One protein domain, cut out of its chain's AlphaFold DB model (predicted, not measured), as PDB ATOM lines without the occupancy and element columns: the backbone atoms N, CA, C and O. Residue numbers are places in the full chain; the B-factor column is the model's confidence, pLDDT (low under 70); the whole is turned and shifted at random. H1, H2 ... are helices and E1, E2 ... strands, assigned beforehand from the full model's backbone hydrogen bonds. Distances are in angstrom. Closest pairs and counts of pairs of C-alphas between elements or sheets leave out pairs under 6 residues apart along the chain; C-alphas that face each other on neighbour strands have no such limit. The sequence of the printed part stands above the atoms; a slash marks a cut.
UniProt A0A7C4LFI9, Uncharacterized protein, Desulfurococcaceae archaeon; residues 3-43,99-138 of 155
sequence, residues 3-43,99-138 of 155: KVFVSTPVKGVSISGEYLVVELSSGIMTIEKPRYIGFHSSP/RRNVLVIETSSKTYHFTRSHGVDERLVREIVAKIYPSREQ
ATOM      1  N   LYS A   3      34.042 -48.856 -22.690       76.56
ATOM      2  CA  LYS A   3      32.678 -48.306 -22.750       76.56
ATOM      3  C   LYS A   3      32.343 -47.607 -21.437       76.56
ATOM      4  O   LYS A   3      32.584 -48.161 -20.365       76.56
ATOM      5  N   VAL A   4      31.799 -46.400 -21.525       78.19
ATOM      6  CA  VAL A   4      31.352 -45.602 -20.381       78.19
ATOM      7  C   VAL A   4      29.892 -45.236 -20.612       78.19
ATOM      8  O   VAL A   4      29.562 -44.592 -21.604       78.19
ATOM      9  N   PHE A   5      29.018 -45.660 -19.705       73.81
ATOM     10  CA  PHE A   5      27.599 -45.323 -19.751       73.81
ATOM     11  C   PHE A   5      27.339 -44.119 -18.855       73.81
ATOM     12  O   PHE A   5      27.670 -44.141 -17.671       73.81
ATOM     13  N   VAL A   6      26.747 -43.077 -19.427       76.44
ATOM     14  CA  VAL A   6      26.374 -41.858 -18.717       76.44
ATOM     15  C   VAL A   6      24.853 -41.753 -18.746       76.44
ATOM     16  O   VAL A   6      24.241 -41.548 -19.795       76.44
ATOM     17  N   SER A   7      24.234 -41.938 -17.581       72.44
ATOM     18  CA  SER A   7      22.779 -41.863 -17.396       72.44
ATOM     19  C   SER A   7      22.285 -40.459 -17.043       72.44
ATOM     20  O   SER A   7      21.075 -40.217 -17.009       72.44
ATOM     21  N   THR A   8      23.203 -39.527 -16.797       75.38
ATOM     22  CA  THR A   8      22.886 -38.143 -16.462       75.38
ATOM     23  C   THR A   8      22.290 -37.407 -17.668       75.38
ATOM     24  O   THR A   8      22.843 -37.507 -18.765       75.38
ATOM     25  N   PRO A   9      21.192 -36.643 -17.492       74.81
ATOM     26  CA  PRO A   9      20.641 -35.793 -18.542       74.81
ATOM     27  C   PRO A   9      21.677 -34.827 -19.123       74.81
ATOM     28  O   PRO A   9      22.296 -34.071 -18.365       74.81
ATOM     29  N   VAL A  10      21.815 -34.841 -20.449       78.12
ATOM     30  CA  VAL A  10      22.618 -33.884 -21.220       78.12
ATOM     31  C   VAL A  10      21.773 -32.642 -21.489       78.12
ATOM     32  O   VAL A  10      20.679 -32.747 -22.045       78.12
ATOM     33  N   LYS A  11      22.281 -31.478 -21.081       78.19
ATOM     34  CA  LYS A  11      21.673 -30.161 -21.311       78.19
ATOM     35  C   LYS A  11      22.131 -29.539 -22.624       78.19
ATOM     36  O   LYS A  11      21.339 -28.889 -23.291       78.19
ATOM     37  N   GLY A  12      23.389 -29.755 -22.991       73.75
ATOM     38  CA  GLY A  12      23.969 -29.176 -24.191       73.75
ATOM     39  C   GLY A  12      25.292 -29.829 -24.550       73.75
ATOM     40  O   GLY A  12      25.931 -30.492 -23.732       73.75
ATOM     41  N   VAL A  13      25.690 -29.648 -25.803       78.44
ATOM     42  CA  VAL A  13      27.003 -30.051 -26.296       78.44
ATOM     43  C   VAL A  13      27.580 -28.862 -27.048       78.44
ATOM     44  O   VAL A  13      26.892 -28.239 -27.852       78.44
ATOM     45  N   SER A  14      28.833 -28.525 -26.781       79.56
ATOM     46  CA  SER A  14      29.550 -27.461 -27.473       79.56
ATOM     47  C   SER A  14      30.985 -27.890 -27.765       79.56
ATOM     48  O   SER A  14      31.471 -28.910 -27.277       79.56
ATOM     49  N   ILE A  15      31.659 -27.131 -28.622       80.75
ATOM     50  CA  ILE A  15      33.068 -27.344 -28.950       80.75
ATOM     51  C   ILE A  15      33.859 -26.206 -28.322       80.75
ATOM     52  O   ILE A  15      33.509 -25.040 -28.497       80.75
ATOM     53  N   SER A  16      34.937 -26.550 -27.627       79.62
ATOM     54  CA  SER A  16      35.906 -25.596 -27.103       79.62
ATOM     55  C   SER A  16      37.305 -26.042 -27.521       79.62
ATOM     56  O   SER A  16      37.878 -26.975 -26.955       79.62
ATOM     57  N   GLY A  17      37.833 -25.413 -28.576       77.31
ATOM     58  CA  GLY A  17      39.119 -25.786 -29.169       77.31
ATOM     59  C   GLY A  17      39.123 -27.232 -29.676       77.31
ATOM     60  O   GLY A  17      38.327 -27.594 -30.541       77.31
ATOM     61  N   GLU A  18      40.013 -28.061 -29.127       74.12
ATOM     62  CA  GLU A  18      40.137 -29.486 -29.477       74.12
ATOM     63  C   GLU A  18      39.253 -30.420 -28.636       74.12
ATOM     64  O   GLU A  18      39.266 -31.637 -28.840       74.12
ATOM     65  N   TYR A  19      38.470 -29.869 -27.707       78.75
ATOM     66  CA  TYR A  19      37.642 -30.638 -26.787       78.75
ATOM     67  C   TYR A  19      36.156 -30.440 -27.082       78.75
ATOM     68  O   TYR A  19      35.679 -29.341 -27.370       78.75
ATOM     69  N   LEU A  20      35.406 -31.530 -26.968       82.12
ATOM     70  CA  LEU A  20      33.957 -31.523 -26.909       82.12
ATOM     71  C   LEU A  20      33.534 -31.323 -25.453       82.12
ATOM     72  O   LEU A  20      33.888 -32.109 -24.576       82.12
ATOM     73  N   VAL A  21      32.766 -30.276 -25.193       83.31
ATOM     74  CA  VAL A  21      32.230 -29.969 -23.871       83.31
ATOM     75  C   VAL A  21      30.788 -30.455 -23.831       83.31
ATOM     76  O   VAL A  21      29.931 -29.962 -24.560       83.31
ATOM     77  N   VAL A  22      30.519 -31.453 -22.995       83.62
ATOM     78  CA  VAL A  22      29.178 -31.977 -22.742       83.62
ATOM     79  C   VAL A  22      28.699 -31.408 -21.416       83.62
ATOM     80  O   VAL A  22      29.248 -31.711 -20.356       83.62
ATOM     81  N   GLU A  23      27.666 -30.577 -21.468       81.56
ATOM     82  CA  GLU A  23      27.031 -30.037 -20.276       81.56
ATOM     83  C   GLU A  23      25.990 -31.037 -19.772       81.56
ATOM     84  O   GLU A  23      24.975 -31.301 -20.420       81.56
ATOM     85  N   LEU A  24      26.252 -31.624 -18.608       82.94
ATOM     86  CA  LEU A  24      25.337 -32.517 -17.915       82.94
ATOM     87  C   LEU A  24      24.612 -31.746 -16.816       82.94
ATOM     88  O   LEU A  24      25.115 -30.779 -16.249       82.94
ATOM     89  N   SER A  25      23.444 -32.237 -16.421       77.38
ATOM     90  CA  SER A  25      22.771 -31.731 -15.214       77.38
ATOM     91  C   SER A  25      23.606 -31.879 -13.933       77.38
ATOM     92  O   SER A  25      23.394 -31.110 -13.003       77.38
ATOM     93  N   SER A  26      24.565 -32.813 -13.893       78.00
ATOM     94  CA  SER A  26      25.478 -33.014 -12.759       78.00
ATOM     95  C   SER A  26      26.782 -32.210 -12.843       78.00
ATOM     96  O   SER A  26      27.597 -32.317 -11.932       78.00
ATOM     97  N   GLY A  27      27.028 -31.475 -13.930       82.56
ATOM     98  CA  GLY A  27      28.279 -30.744 -14.145       82.56
ATOM     99  C   GLY A  27      28.772 -30.794 -15.589       82.56
ATOM    100  O   GLY A  27      28.099 -31.298 -16.483       82.56
ATOM    101  N   ILE A  28      29.968 -30.263 -15.821       82.81
ATOM    102  CA  ILE A  28      30.562 -30.167 -17.157       82.81
ATOM    103  C   ILE A  28      31.533 -31.329 -17.362       82.81
ATOM    104  O   ILE A  28      32.386 -31.592 -16.516       82.81
ATOM    105  N   MET A  29      31.417 -32.012 -18.498       82.88
ATOM    106  CA  MET A  29      32.317 -33.085 -18.902       82.88
ATOM    107  C   MET A  29      33.048 -32.694 -20.182       82.88
ATOM    108  O   MET A  29      32.424 -32.451 -21.211       82.88
ATOM    109  N   THR A  30      34.376 -32.663 -20.134       82.25
ATOM    110  CA  THR A  30      35.212 -32.460 -21.318       82.25
ATOM    111  C   THR A  30      35.622 -33.806 -21.904       82.25
ATOM    112  O   THR A  30      36.012 -34.738 -21.199       82.25
ATOM    113  N   ILE A  31      35.488 -33.926 -23.217       82.06
ATOM    114  CA  ILE A  31      35.824 -35.113 -23.993       82.06
ATOM    115  C   ILE A  31      36.815 -34.673 -25.067       82.06
ATOM    116  O   ILE A  31      36.645 -33.627 -25.685       82.06
ATOM    117  N   GLU A  32      37.873 -35.447 -25.283       81.50
ATOM    118  CA  GLU A  32      38.813 -35.219 -26.387       81.50
ATOM    119  C   GLU A  32      38.100 -35.227 -27.746       81.50
ATOM    120  O   GLU A  32      37.001 -35.775 -27.870       81.50
ATOM    121  N   LYS A  33      38.755 -34.676 -28.778       79.38
ATOM    122  CA  LYS A  33      38.239 -34.648 -30.150       79.38
ATOM    123  C   LYS A  33      37.644 -36.013 -30.544       79.38
ATOM    124  O   LYS A  33      38.380 -36.998 -30.692       79.38
ATOM    125  N   PRO A  34      36.318 -36.097 -30.711       77.00
ATOM    126  CA  PRO A  34      35.660 -37.365 -30.962       77.00
ATOM    127  C   PRO A  34      35.900 -37.793 -32.405       77.00
ATOM    128  O   PRO A  34      35.817 -36.970 -33.306       77.00
ATOM    129  N   ARG A  35      36.182 -39.083 -32.619       79.00
ATOM    130  CA  ARG A  35      36.270 -39.737 -33.939       79.00
ATOM    131  C   ARG A  35      34.899 -39.903 -34.591       79.00
ATOM    132  O   ARG A  35      34.775 -39.921 -35.819       79.00
ATOM    133  N   TYR A  36      33.882 -40.053 -33.751       75.94
ATOM    134  CA  TYR A  36      32.497 -40.213 -34.149       75.94
ATOM    135  C   TYR A  36      31.580 -39.590 -33.092       75.94
ATOM    136  O   TYR A  36      31.794 -39.764 -31.892       75.94
ATOM    137  N   ILE A  37      30.553 -38.878 -33.552       77.56
ATOM    138  CA  ILE A  37      29.421 -38.430 -32.742       77.56
ATOM    139  C   ILE A  37      28.162 -38.745 -33.540       77.56
ATOM    140  O   ILE A  37      28.066 -38.369 -34.708       77.56
ATOM    141  N   GLY A  38      27.193 -39.399 -32.915       73.88
ATOM    142  CA  GLY A  38      25.907 -39.647 -33.549       73.88
ATOM    143  C   GLY A  38      24.930 -40.349 -32.627       73.88
ATOM    144  O   GLY A  38      25.301 -40.864 -31.572       73.88
ATOM    145  N   PHE A  39      23.668 -40.368 -33.034       72.06
ATOM    146  CA  PHE A  39      22.632 -41.097 -32.326       72.06
ATOM    147  C   PHE A  39      22.588 -42.545 -32.800       72.06
ATOM    148  O   PHE A  39      22.544 -42.812 -33.996       72.06
ATOM    149  N   HIS A  40      22.589 -43.476 -31.853       67.69
ATOM    150  CA  HIS A  40      22.379 -44.894 -32.114       67.69
ATOM    151  C   HIS A  40      21.152 -45.388 -31.366       67.69
ATOM    152  O   HIS A  40      21.003 -45.125 -30.173       67.69
ATOM    153  N   SER A  41      20.316 -46.174 -32.041       58.81
ATOM    154  CA  SER A  41      19.249 -46.924 -31.382       58.81
ATOM    155  C   SER A  41      19.859 -47.991 -30.479       58.81
ATOM    156  O   SER A  41      20.481 -48.938 -30.964       58.81
ATOM    157  N   SER A  42      19.711 -47.835 -29.163       58.28
ATOM    158  CA  SER A  42      20.176 -48.831 -28.197       58.28
ATOM    159  C   SER A  42      19.004 -49.673 -27.689       58.28
ATOM    160  O   SER A  42      18.009 -49.105 -27.227       58.28
ATOM    161  N   PRO A  43      19.107 -51.015 -27.734       51.38
ATOM    162  CA  PRO A  43      18.085 -51.877 -27.173       51.38
ATOM    163  C   PRO A  43      18.096 -51.793 -25.635       51.38
ATOM    164  O   PRO A  43      19.134 -51.999 -25.012       51.38
ATOM    165  N   ARG A  99      13.242 -48.077 -29.356       54.78
ATOM    166  CA  ARG A  99      13.565 -46.929 -30.207       54.78
ATOM    167  C   ARG A  99      14.025 -45.753 -29.354       54.78
ATOM    168  O   ARG A  99      13.338 -44.740 -29.253       54.78
ATOM    169  N   ARG A 100      15.195 -45.864 -28.719       59.97
ATOM    170  CA  ARG A 100      15.864 -44.675 -28.174       59.97
ATOM    171  C   ARG A 100      17.207 -44.428 -28.829       59.97
ATOM    172  O   ARG A 100      18.127 -45.233 -28.715       59.97
ATOM    173  N   ASN A 101      17.282 -43.253 -29.441       62.38
ATOM    174  CA  ASN A 101      18.485 -42.600 -29.921       62.38
ATOM    175  C   ASN A 101      19.358 -42.227 -28.715       62.38
ATOM    176  O   ASN A 101      19.120 -41.236 -28.032       62.38
ATOM    177  N   VAL A 102      20.350 -43.062 -28.422       69.19
ATOM    178  CA  VAL A 102      21.413 -42.793 -27.454       69.19
ATOM    179  C   VAL A 102      22.478 -41.984 -28.173       69.19
ATOM    180  O   VAL A 102      22.951 -42.394 -29.232       69.19
ATOM    181  N   LEU A 103      22.877 -40.847 -27.608       74.62
ATOM    182  CA  LEU A 103      24.020 -40.111 -28.132       74.62
ATOM    183  C   LEU A 103      25.290 -40.912 -27.825       74.62
ATOM    184  O   LEU A 103      25.623 -41.160 -26.665       74.62
ATOM    185  N   VAL A 104      25.982 -41.338 -28.875       76.75
ATOM    186  CA  VAL A 104      27.240 -42.074 -28.791       76.75
ATOM    187  C   VAL A 104      28.365 -41.159 -29.238       76.75
ATOM    188  O   VAL A 104      28.329 -40.602 -30.336       76.75
ATOM    189  N   ILE A 105      29.365 -41.010 -28.373       79.19
ATOM    190  CA  ILE A 105      30.579 -40.244 -28.646       79.19
ATOM    191  C   ILE A 105      31.765 -41.198 -28.545       79.19
ATOM    192  O   ILE A 105      32.081 -41.706 -27.468       79.19
ATOM    193  N   GLU A 106      32.431 -41.444 -29.667       78.94
ATOM    194  CA  GLU A 106      33.627 -42.280 -29.726       78.94
ATOM    195  C   GLU A 106      34.872 -41.406 -29.793       78.94
ATOM    196  O   GLU A 106      34.998 -40.534 -30.650       78.94
ATOM    197  N   THR A 107      35.819 -41.668 -28.904       79.62
ATOM    198  CA  THR A 107      37.155 -41.056 -28.896       79.62
ATOM    199  C   THR A 107      38.199 -42.091 -29.311       79.62
ATOM    200  O   THR A 107      37.866 -43.229 -29.623       79.62
ATOM    201  N   SER A 108      39.481 -41.735 -29.323       75.62
ATOM    202  CA  SER A 108      40.576 -42.685 -29.572       75.62
ATOM    203  C   SER A 108      40.638 -43.823 -28.538       75.62
ATOM    204  O   SER A 108      41.034 -44.939 -28.874       75.62
ATOM    205  N   SER A 109      40.223 -43.558 -27.295       74.31
ATOM    206  CA  SER A 109      40.421 -44.452 -26.147       74.31
ATOM    207  C   SER A 109      39.117 -45.005 -25.550       74.31
ATOM    208  O   SER A 109      39.081 -46.140 -25.050       74.31
ATOM    209  N   LYS A 110      38.026 -44.230 -25.614       79.38
ATOM    210  CA  LYS A 110      36.758 -44.500 -24.919       79.38
ATOM    211  C   LYS A 110      35.539 -44.254 -25.805       79.38
ATOM    212  O   LYS A 110      35.547 -43.356 -26.644       79.38
ATOM    213  N   THR A 111      34.473 -45.001 -25.538       78.19
ATOM    214  CA  THR A 111      33.148 -44.778 -26.128       78.19
ATOM    215  C   THR A 111      32.175 -44.389 -25.026       78.19
ATOM    216  O   THR A 111      31.977 -45.153 -24.078       78.19
ATOM    217  N   TYR A 112      31.585 -43.205 -25.142       79.56
ATOM    218  CA  TYR A 112      30.607 -42.672 -24.204       79.56
ATOM    219  C   TYR A 112      29.198 -42.877 -24.754       79.56
ATOM    220  O   TYR A 112      28.899 -42.458 -25.871       79.56
ATOM    221  N   HIS A 113      28.339 -43.514 -23.963       77.38
ATOM    222  CA  HIS A 113      26.933 -43.737 -24.276       77.38
ATOM    223  C   HIS A 113      26.067 -42.873 -23.358       77.38
ATOM    224  O   HIS A 113      25.956 -43.159 -22.165       77.38
ATOM    225  N   PHE A 114      25.446 -41.833 -23.911       77.00
ATOM    226  CA  PHE A 114      24.559 -40.925 -23.187       77.00
ATOM    227  C   PHE A 114      23.101 -41.330 -23.405       77.00
ATOM    228  O   PHE A 114      22.530 -41.116 -24.473       77.00
ATOM    229  N   THR A 115      22.485 -41.924 -22.383       65.38
ATOM    230  CA  THR A 115      21.134 -42.510 -22.481       65.38
ATOM    231  C   THR A 115      19.998 -41.510 -22.231       65.38
ATOM    232  O   THR A 115      18.828 -41.839 -22.439       65.38
ATOM    233  N   ARG A 116      20.324 -40.282 -21.803       61.91
ATOM    234  CA  ARG A 116      19.383 -39.167 -21.594       61.91
ATOM    235  C   ARG A 116      19.847 -37.900 -22.318       61.91
ATOM    236  O   ARG A 116      20.218 -36.915 -21.688       61.91
ATOM    237  N   SER A 117      19.807 -37.908 -23.645       60.09
ATOM    238  CA  SER A 117      20.196 -36.776 -24.500       60.09
ATOM    239  C   SER A 117      19.014 -35.908 -24.957       60.09
ATOM    240  O   SER A 117      19.075 -35.322 -26.028       60.09
ATOM    241  N   HIS A 118      17.936 -35.815 -24.166       61.62
ATOM    242  CA  HIS A 118      16.682 -35.129 -24.541       61.62
ATOM    243  C   HIS A 118      16.831 -33.641 -24.914       61.62
ATOM    244  O   HIS A 118      15.935 -33.103 -25.550       61.62
ATOM    245  N   GLY A 119      17.930 -32.979 -24.531       58.53
ATOM    246  CA  GLY A 119      18.240 -31.594 -24.919       58.53
ATOM    247  C   GLY A 119      19.170 -31.455 -26.130       58.53
ATOM    248  O   GLY A 119      19.564 -30.345 -26.471       58.53
ATOM    249  N   VAL A 120      19.573 -32.562 -26.759       62.88
ATOM    250  CA  VAL A 120      20.526 -32.571 -27.873       62.88
ATOM    251  C   VAL A 120      19.807 -33.074 -29.118       62.88
ATOM    252  O   VAL A 120      19.546 -34.267 -29.245       62.88
ATOM    253  N   ASP A 121      19.505 -32.163 -30.038       67.06
ATOM    254  CA  ASP A 121      18.888 -32.501 -31.321       67.06
ATOM    255  C   ASP A 121      19.918 -32.980 -32.353       67.06
ATOM    256  O   ASP A 121      21.085 -32.570 -32.350       67.06
ATOM    257  N   GLU A 122      19.460 -33.770 -33.329       66.88
ATOM    258  CA  GLU A 122      20.258 -34.162 -34.503       66.88
ATOM    259  C   GLU A 122      20.851 -32.965 -35.252       66.88
ATOM    260  O   GLU A 122      21.946 -33.068 -35.803       66.88
ATOM    261  N   ARG A 123      20.163 -31.816 -35.248       68.69
ATOM    262  CA  ARG A 123      20.657 -30.572 -35.858       68.69
ATOM    263  C   ARG A 123      21.910 -30.062 -35.157       68.69
ATOM    264  O   ARG A 123      22.892 -29.751 -35.823       68.69
ATOM    265  N   LEU A 124      21.885 -30.042 -33.827       72.88
ATOM    266  CA  LEU A 124      22.992 -29.571 -33.003       72.88
ATOM    267  C   LEU A 124      24.193 -30.516 -33.119       72.88
ATOM    268  O   LEU A 124      25.326 -30.071 -33.281       72.88
ATOM    269  N   VAL A 125      23.949 -31.831 -33.155       73.75
ATOM    270  CA  VAL A 125      25.003 -32.819 -33.434       73.75
ATOM    271  C   VAL A 125      25.584 -32.638 -34.835       73.75
ATOM    272  O   VAL A 125      26.802 -32.668 -34.986       73.75
ATOM    273  N   ARG A 126      24.753 -32.410 -35.858       70.88
ATOM    274  CA  ARG A 126      25.218 -32.179 -37.234       70.88
ATOM    275  C   ARG A 126      26.074 -30.917 -37.336       70.88
ATOM    276  O   ARG A 126      27.121 -30.957 -37.973       70.88
ATOM    277  N   GLU A 127      25.673 -29.838 -36.671       75.19
ATOM    278  CA  GLU A 127      26.433 -28.586 -36.614       75.19
ATOM    279  C   GLU A 127      27.799 -28.780 -35.933       75.19
ATOM    280  O   GLU A 127      28.825 -28.308 -36.420       75.19
ATOM    281  N   ILE A 128      27.835 -29.534 -34.835       75.31
ATOM    282  CA  ILE A 128      29.071 -29.886 -34.125       75.31
ATOM    283  C   ILE A 128      29.970 -30.765 -35.002       75.31
ATOM    284  O   ILE A 128      31.168 -30.515 -35.106       75.31
ATOM    285  N   VAL A 129      29.408 -31.765 -35.681       72.00
ATOM    286  CA  VAL A 129      30.155 -32.612 -36.619       72.00
ATOM    287  C   VAL A 129      30.729 -31.775 -37.763       72.00
ATOM    288  O   VAL A 129      31.896 -31.965 -38.092       72.00
ATOM    289  N   ALA A 130      29.973 -30.820 -38.315       69.94
ATOM    290  CA  ALA A 130      30.453 -29.910 -39.356       69.94
ATOM    291  C   ALA A 130      31.605 -29.017 -38.860       69.94
ATOM    292  O   ALA A 130      32.596 -28.839 -39.565       69.94
ATOM    293  N   LYS A 131      31.535 -28.525 -37.617       72.06
ATOM    294  CA  LYS A 131      32.610 -27.731 -36.994       72.06
ATOM    295  C   LYS A 131      33.871 -28.552 -36.688       72.06
ATOM    296  O   LYS A 131      34.976 -28.035 -36.812       72.06
ATOM    297  N   ILE A 132      33.734 -29.826 -36.307       69.81
ATOM    298  CA  ILE A 132      34.870 -30.728 -36.006       69.81
ATOM    299  C   ILE A 132      35.484 -31.305 -37.294       69.81
ATOM    300  O   ILE A 132      36.694 -31.554 -37.353       69.81
ATOM    301  N   TYR A 133      34.652 -31.514 -38.316       67.75
ATOM    302  CA  TYR A 133      34.991 -32.110 -39.606       67.75
ATOM    303  C   TYR A 133      34.487 -31.248 -40.775       67.75
ATOM    304  O   TYR A 133      33.612 -31.694 -41.523       67.75
ATOM    305  N   PRO A 134      35.089 -30.070 -41.020       59.88
ATOM    306  CA  PRO A 134      34.674 -29.181 -42.111       59.88
ATOM    307  C   PRO A 134      34.782 -29.828 -43.505       59.88
ATOM    308  O   PRO A 134      34.193 -29.350 -44.464       59.88
ATOM    309  N   SER A 135      35.508 -30.945 -43.630       52.09
ATOM    310  CA  SER A 135      35.731 -31.660 -44.892       52.09
ATOM    311  C   SER A 135      34.771 -32.846 -45.134       52.09
ATOM    312  O   SER A 135      34.732 -33.384 -46.240       52.09
ATOM    313  N   ARG A 136      33.956 -33.271 -44.150       48.25
ATOM    314  CA  ARG A 136      33.059 -34.442 -44.319       48.25
ATOM    315  C   ARG A 136      31.767 -34.158 -45.095       48.25
ATOM    316  O   ARG A 136      31.155 -35.118 -45.562       48.25
ATOM    317  N   GLU A 137      31.380 -32.899 -45.305       46.28
ATOM    318  CA  GLU A 137      30.225 -32.566 -46.160       46.28
ATOM    319  C   GLU A 137      30.442 -32.950 -47.636       46.28
ATOM    320  O   GLU A 137      29.478 -33.242 -48.342       46.28
ATOM    321  N   GLN A 138      31.690 -33.082 -48.105       39.94
ATOM    322  CA  GLN A 138      31.955 -33.477 -49.495       39.94
ATOM    323  C   GLN A 138      31.855 -34.988 -49.767       39.94
ATOM    324  O   GLN A 138      31.774 -35.382 -50.930       39.94
TER     325      GLN A 138
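AT A GLANCE: This is residues 3 to 43 and 99 to 138 of the 155 residues of an uncharacterized protein of Desulfurococcaceae archaeon (UniProt A0A7C4LFI9). Two small, strongly twisted sheets, E1 E7 E6 E5 and E2 E3 E4, stand partly face to face, and the single helix H1 packs along one edge strand of each, E5 and E2, covering one side between them. The printed part has 81 residues with seven named strands and one named helix, in the order E1 E2 E3 E4 E5 E6 E7 H1. The sheet E1 E7 E6 E5 is mixed, with E1 parallel to E7, while E2 E3 E4 is all antiparallel; the class is mixed, helices and strands. The whole is compact, with a radius of gyration of the C-alphas of 11.9 A, and its rounded outline spans 32 by 27 by 24 A.

IN THESE COORDINATES: In the larger sheet, E1 is residues 3 to 6, 9.9 A long, with C-alpha 3 at (32.678, -48.306, -22.750). E7 is residues 110 to 114, 12.8 A; E6, residues 101 to 106, and E5, residues 36 to 41, are 15.1 A each. In the smaller sheet, E2 is residues 10 to 16, 16.7 A, E3 residues 19 to 24, 15.3 A, and E4 residues 27 to 32, 16.8 A. H1 is residues 122 to 132, 15.1 A, ending with C-alpha 132 at (34.870, -30.728, -36.006).

HOW THE PARTS SIT: In the larger sheet, E1 and E5 are the edge strands. E6 and E5 are antiparallel, with N 104 and O 38 at 2.8 A, within hydrogen-bond range. E6 and E7 form an antiparallel hairpin, with N 112 and O 105 at 2.8 A. E1 is parallel to E7 at 29 degrees, with N 4 and O 111 at 2.8 A. H1 is on this sheet, over E5, at a height over the sheet of 9.3 A; it runs along the strands, at 6 degrees to E5 on the local plane, and the closest C-alphas of H1 and E5, those of Val 125 and Gly 38, are 6.9 A apart. H1 is also on the sheet E2 E3 E4, over E2, at a height of 8.9 A and at 17 degrees to E2 on the local plane; their closest C-alphas, those of Ile 128 and Ile 15, are 7.0 A apart. E2 E3 E4 is a meander, each strand the antiparallel neighbour of the one before, made of two hairpins: N 21 and O 14 are 2.8 A apart across E2 and E3, and N 22 and O 29 are 2.8 A apart across E3 and E4. E3 is apart from E5, E6 and E7. In H1 every O i to N i+4 pair is within hydrogen-bond range.

THE WHOLE: The two C-alphas farthest apart, those of Ser 26 and Gln 138, are 37.3 A apart. Residues 44 to 98 are not printed; across this cut, between E5 and E6, C-alphas 43 and 99 are 7.4 A apart. Of the links that are printed whole, E7 to H1 is short and the others are tight. The mean pLDDT of the printed part is 72.3, and it is under 70 at residues 40 to 43, 99 to 102, 115 to 123, 130 and 132 to 138.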